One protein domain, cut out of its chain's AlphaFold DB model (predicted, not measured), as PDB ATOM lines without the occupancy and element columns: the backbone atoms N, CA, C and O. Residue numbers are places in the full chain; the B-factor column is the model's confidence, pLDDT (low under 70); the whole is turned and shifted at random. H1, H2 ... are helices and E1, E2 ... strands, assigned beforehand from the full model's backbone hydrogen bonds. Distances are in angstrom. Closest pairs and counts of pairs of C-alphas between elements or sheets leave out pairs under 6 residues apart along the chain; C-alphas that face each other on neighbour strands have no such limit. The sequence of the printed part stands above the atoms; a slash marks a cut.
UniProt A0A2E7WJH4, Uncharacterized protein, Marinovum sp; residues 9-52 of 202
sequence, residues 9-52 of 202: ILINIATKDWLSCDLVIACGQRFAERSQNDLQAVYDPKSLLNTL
ATOM      1  N   ILE A   9     104.086 -21.053  55.073       87.44
ATOM      2  CA  ILE A   9     103.432 -20.009  55.865       87.44
ATOM      3  C   ILE A   9     103.734 -18.672  55.190       87.44
ATOM      4  O   ILE A   9     104.899 -18.339  54.978       87.44
ATOM      5  N   LEU A  10     102.684 -17.933  54.836       85.50
ATOM      6  CA  LEU A  10     102.769 -16.543  54.398       85.50
ATOM      7  C   LEU A  10     102.255 -15.657  55.531       85.50
ATOM      8  O   LEU A  10     101.127 -15.836  55.990       85.50
ATOM      9  N   ILE A  11     103.082 -14.714  55.966       88.00
ATOM     10  CA  ILE A  11     102.729 -13.706  56.959       88.00
ATOM     11  C   ILE A  11     102.824 -12.349  56.274       88.00
ATOM     12  O   ILE A  11     103.918 -11.911  55.925       88.00
ATOM     13  N   ASN A  12     101.683 -11.687  56.104       87.69
ATOM     14  CA  ASN A  12     101.638 -10.314  55.613       87.69
ATOM     15  C   ASN A  12     101.766  -9.381  56.817       87.69
ATOM     16  O   ASN A  12     100.953  -9.445  57.744       87.69
ATOM     17  N   ILE A  13     102.785  -8.533  56.819       91.44
ATOM     18  CA  ILE A  13     103.068  -7.597  57.904       91.44
ATOM     19  C   ILE A  13     102.894  -6.188  57.352       91.44
ATOM     20  O   ILE A  13     103.494  -5.837  56.342       91.44
ATOM     21  N   ALA A  14     102.097  -5.375  58.038       91.75
ATOM     22  CA  ALA A  14     102.061  -3.932  57.853       91.75
ATOM     23  C   ALA A  14     102.479  -3.276  59.170       91.75
ATOM     24  O   ALA A  14     101.905  -3.539  60.228       91.75
ATOM     25  N   THR A  15     103.525  -2.466  59.111       91.75
ATOM     26  CA  THR A  15     104.064  -1.727  60.255       91.75
ATOM     27  C   THR A  15     103.259  -0.448  60.511       91.75
ATOM     28  O   THR A  15     102.440  -0.029  59.691       91.75
ATOM     29  N   LYS A  16     103.470   0.192  61.669       93.62
ATOM     30  CA  LYS A  16     102.761   1.435  62.036       93.62
ATOM     31  C   LYS A  16     103.127   2.623  61.137       93.62
ATOM     32  O   LYS A  16     102.348   3.562  61.032       93.62
ATOM     33  N   ASP A  17     104.294   2.570  60.511       93.88
ATOM     34  CA  ASP A  17     104.815   3.511  59.521       93.88
ATOM     35  C   ASP A  17     104.468   3.115  58.075       93.88
ATOM     36  O   ASP A  17     104.991   3.700  57.132       93.88
ATOM     37  N   TRP A  18     103.540   2.167  57.889       87.19
ATOM     38  CA  TRP A  18     103.035   1.707  56.590       87.19
ATOM     39  C   TRP A  18     104.072   1.039  55.679       87.19
ATOM     40  O   TRP A  18     103.826   0.878  54.483       87.19
ATOM     41  N   LEU A  19     105.186   0.551  56.232       88.38
ATOM     42  CA  LEU A  19     106.004  -0.439  55.532       88.38
ATOM     43  C   LEU A  19     105.255  -1.770  55.520       88.38
ATOM     44  O   LEU A  19     104.896  -2.287  56.584       88.38
ATOM     45  N   SER A  20     105.037  -2.320  54.328       85.56
ATOM     46  CA  SER A  20     104.502  -3.664  54.147       85.56
ATOM     47  C   SER A  20     105.606  -4.638  53.747       85.56
ATOM     48  O   SER A  20     106.473  -4.324  52.930       85.56
ATOM     49  N   CYS A  21     105.584  -5.836  54.324       87.44
ATOM     50  CA  CYS A  21     106.423  -6.935  53.876       87.44
ATOM     51  C   CYS A  21     105.703  -8.276  53.994       87.44
ATOM     52  O   CYS A  21     104.928  -8.519  54.922       87.44
ATOM     53  N   ASP A  22     106.014  -9.156  53.049       87.00
ATOM     54  CA  ASP A  22     105.522 -10.525  53.023       87.00
ATOM     55  C   ASP A  22     106.644 -11.446  53.505       87.00
ATOM     56  O   ASP A  22     107.673 -11.602  52.841       87.00
ATOM     57  N   LEU A  23     106.461 -12.065  54.673       89.12
ATOM     58  CA  LEU A  23     107.380 -13.070  55.190       89.12
ATOM     59  C   LEU A  23     106.890 -14.461  54.794       89.12
ATOM     60  O   LEU A  23     105.836 -14.925  55.233       89.12
ATOM     61  N   VAL A  24     107.695 -15.143  53.986       88.38
ATOM     62  CA  VAL A  24     107.443 -16.522  53.575       88.38
ATOM     63  C   VAL A  24     108.366 -17.464  54.334       88.38
ATOM     64  O   VAL A  24     109.583 -17.419  54.171       88.38
ATOM     65  N   ILE A  25     107.778 -18.368  55.117       90.69
ATOM     66  CA  ILE A  25     108.489 -19.484  55.741       90.69
ATOM     67  C   ILE A  25     108.154 -20.743  54.942       90.69
ATOM     68  O   ILE A  25     107.009 -21.205  54.922       90.69
ATOM     69  N   ALA A  26     109.157 -21.278  54.253       88.19
ATOM     70  CA  ALA A  26     109.026 -22.412  53.350       88.19
ATOM     71  C   ALA A  26     109.862 -23.601  53.840       88.19
ATOM     72  O   ALA A  26     110.981 -23.433  54.323       88.19
ATOM     73  N   CYS A  27     109.337 -24.818  53.689       88.12
ATOM     74  CA  CYS A  27     110.131 -26.029  53.886       88.12
ATOM     75  C   CYS A  27     111.138 -26.225  52.736       88.12
ATOM     76  O   CYS A  27     111.003 -25.625  51.669       88.12
ATOM     77  N   GLY A  28     112.116 -27.118  52.920       86.06
ATOM     78  CA  GLY A  28     113.151 -27.384  51.911       86.06
ATOM     79  C   GLY A  28     112.597 -27.782  50.535       86.06
ATOM     80  O   GLY A  28     113.133 -27.355  49.519       86.06
ATOM     81  N   GLN A  29     111.479 -28.516  50.488       84.06
ATOM     82  CA  GLN A  29     110.820 -28.881  49.229       84.06
ATOM     83  C   GLN A  29     110.286 -27.649  48.478       84.06
ATOM     84  O   GLN A  29     110.501 -27.530  47.279       84.06
ATOM     85  N   ARG A  30     109.644 -26.708  49.183       82.88
ATOM     86  CA  ARG A  30     109.149 -25.447  48.604       82.88
ATOM     87  C   ARG A  30     110.279 -24.499  48.224       82.88
ATOM     88  O   ARG A  30     110.187 -23.813  47.212       82.88
ATOM     89  N   PHE A  31     111.355 -24.483  49.006       87.44
ATOM     90  CA  PHE A  31     112.571 -23.760  48.646       87.44
ATOM     91  C   PHE A  31     113.157 -24.288  47.328       87.44
ATOM     92  O   PHE A  31     113.481 -23.497  46.448       87.44
ATOM     93  N   ALA A  32     113.196 -25.613  47.143       86.44
ATOM     94  CA  ALA A  32     113.700 -26.248  45.925       86.44
ATOM     95  C   ALA A  32     112.852 -25.980  44.660       86.44
ATOM     96  O   ALA A  32     113.343 -26.171  43.551       86.44
ATOM     97  N   GLU A  33     111.600 -25.516  44.794       82.50
ATOM     98  CA  GLU A  33     110.761 -25.094  43.655       82.50
ATOM     99  C   GLU A  33     111.223 -23.753  43.044       82.50
ATOM    100  O   GLU A  33     110.881 -23.444  41.895       82.50
ATOM    101  N   ARG A  34     112.000 -22.955  43.788       85.12
ATOM    102  CA  ARG A  34     112.501 -21.635  43.369       85.12
ATOM    103  C   ARG A  34     113.678 -21.757  42.401       85.12
ATOM    104  O   ARG A  34     114.227 -22.837  42.176       85.12
ATOM    105  N   SER A  35     114.054 -20.632  41.808       86.75
ATOM    106  CA  SER A  35     115.244 -20.502  40.973       86.75
ATOM    107  C   SER A  35     116.266 -19.537  41.572       86.75
ATOM    108  O   SER A  35     115.928 -18.702  42.412       86.75
ATOM    109  N   GLN A  36     117.512 -19.618  41.100       88.44
ATOM    110  CA  GLN A  36     118.562 -18.660  41.467       88.44
ATOM    111  C   GLN A  36     118.197 -17.211  41.114       88.44
ATOM    112  O   GLN A  36     118.592 -16.297  41.826       88.44
ATOM    113  N   ASN A  37     117.408 -17.000  40.057       81.62
ATOM    114  CA  ASN A  37     116.999 -15.662  39.627       81.62
ATOM    115  C   ASN A  37     115.831 -15.111  40.463       81.62
ATOM    116  O   ASN A  37     115.581 -13.909  40.440       81.62
ATOM    117  N   ASP A  38     115.116 -15.969  41.200       77.38
ATOM    118  CA  ASP A  38     113.955 -15.567  42.004       77.38
ATOM    119  C   ASP A  38     114.359 -14.985  43.367       77.38
ATOM    120  O   ASP A  38     113.499 -14.489  44.101       77.38
ATOM    121  N   LEU A  39     115.622 -15.153  43.768       87.25
ATOM    122  CA  LEU A  39     116.082 -14.949  45.135       87.25
ATOM    123  C   LEU A  39     117.401 -14.181  45.163       87.25
ATOM    124  O   LEU A  39     118.350 -14.503  44.459       87.25
ATOM    125  N   GLN A  40     117.485 -13.220  46.078       89.88
ATOM    126  CA  GLN A  40     118.739 -12.594  46.471       89.88
ATOM    127  C   GLN A  40     119.105 -13.087  47.872       89.88
ATOM    128  O   GLN A  40     118.329 -12.926  48.815       89.88
ATOM    129  N   ALA A  41     120.280 -13.701  48.021       92.50
ATOM    130  CA  ALA A  41     120.751 -14.151  49.327       92.50
ATOM    131  C   ALA A  41     121.114 -12.946  50.207       92.50
ATOM    132  O   ALA A  41     122.072 -12.230  49.929       92.50
ATOM    133  N   VAL A  42     120.358 -12.747  51.287       95.00
ATOM    134  CA  VAL A  42     120.719 -11.807  52.365       95.00
ATOM    135  C   VAL A  42     121.601 -12.505  53.408       95.00
ATOM    136  O   VAL A  42     122.549 -11.918  53.920       95.00
ATOM    137  N   TYR A  43     121.317 -13.781  53.694       95.50
ATOM    138  CA  TYR A  43     122.096 -14.638  54.587       95.50
ATOM    139  C   TYR A  43     122.006 -16.098  54.119       95.50
ATOM    140  O   TYR A  43     120.926 -16.686  54.144       95.50
ATOM    141  N   ASP A  44     123.125 -16.679  53.677       94.75
ATOM    142  CA  ASP A  44     123.183 -18.050  53.147       94.75
ATOM    143  C   ASP A  44     124.535 -18.736  53.454       94.75
ATOM    144  O   ASP A  44     125.364 -18.946  52.566       94.75
ATOM    145  N   PRO A  45     124.799 -19.100  54.723       95.50
ATOM    146  CA  PRO A  45     126.079 -19.686  55.134       95.50
ATOM    147  C   PRO A  45     126.327 -21.087  54.556       95.50
ATOM    148  O   PRO A  45     127.439 -21.598  54.644       95.50
ATOM    149  N   LYS A  46     125.293 -21.734  54.005       94.38
ATOM    150  CA  LYS A  46     125.370 -23.074  53.405       94.38
ATOM    151  C   LYS A  46     125.344 -23.036  51.875       94.38
ATOM    152  O   LYS A  46     125.300 -24.097  51.260       94.38
ATOM    153  N   SER A  47     125.353 -21.842  51.279       93.75
ATOM    154  CA  SER A  47     125.277 -21.639  49.828       93.75
ATOM    155  C   SER A  47     124.111 -22.398  49.174       93.75
ATOM    156  O   SER A  47     124.244 -22.928  48.071       93.75
ATOM    157  N   LEU A  48     122.964 -22.468  49.858       92.50
ATOM    158  CA  LEU A  48     121.760 -23.146  49.383       92.50
ATOM    159  C   LEU A  48     121.220 -22.522  48.097       92.50
ATOM    160  O   LEU A  48     120.678 -23.251  47.268       92.50
ATOM    161  N   LEU A  49     121.398 -21.215  47.886       92.50
ATOM    162  CA  LEU A  49     120.991 -20.555  46.644       92.50
ATOM    163  C   LEU A  49     121.652 -21.211  45.421       92.50
ATOM    164  O   LEU A  49     120.967 -21.517  44.449       92.50
ATOM    165  N   ASN A  50     122.944 -21.536  45.508       92.25
ATOM    166  CA  ASN A  50     123.705 -22.157  44.415       92.25
ATOM    167  C   ASN A  50     123.253 -23.593  44.104       92.25
ATOM    168  O   ASN A  50     123.591 -24.127  43.050       92.25
ATOM    169  N   THR A  51     122.498 -24.222  45.009       91.44
ATOM    170  CA  THR A  51     121.928 -25.563  44.797       91.44
ATOM    171  C   THR A  51     120.623 -25.531  44.004       91.44
ATOM    172  O   THR A  51     120.185 -26.565  43.501       91.44
ATOM    173  N   LEU A  52     119.994 -24.357  43.876       90.56
ATOM    174  CA  LEU A  52     118.777 -24.198  43.092       90.56
ATOM    175  C   LEU A  52     119.082 -24.219  41.597       90.56
ATOM    176  O   LEU A  52     120.168 -23.848  41.148       90.56
TER     177      LEU A  52
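This is residues 9 to 52 of the 202 residues of an uncharacterized protein of Marinovum sp (UniProt A0A2E7WJH4). What shape is this? A two-stranded hairpin, E1 and E2, makes one end of the length; the short helix H1 and a winding stretch, residues 33 to 52, make the other. What builds it? The printed part has 44 residues, with E1, E2 and H1 in that order, a mixed class with under half in named elements. It is loose, radius of gyration of the C-alphas 12.8 A, spanning 37 by 19 by 18 A.

How do the strands pair? E1, residues 9 to 14, and E2, residues 20 to 26, are an antiparallel hairpin at 166 degrees; N 11 and O 23 are within hydrogen-bond range, 2.9 A. Where is H1? H1, residues 28 to 32, is apart from E1, with no C-alpha within 8 A; its O i to N i+4 pair is within hydrogen-bond range.

Where does E1 begin? At C-alpha 9, (103.432, -20.009, 55.865), and it is 16.3 A long; E2 is 19.3 A. Where does H1 end? At C-alpha 32, (113.700, -26.248, 45.925), 6.1 A from C-alpha 28.

How large? The farthest C-alphas, Lys 16 and Thr 51, are 37.3 A apart. Any break? The printed part has no cut, both links are tight, and no printed residue is under 70 in pLDDT.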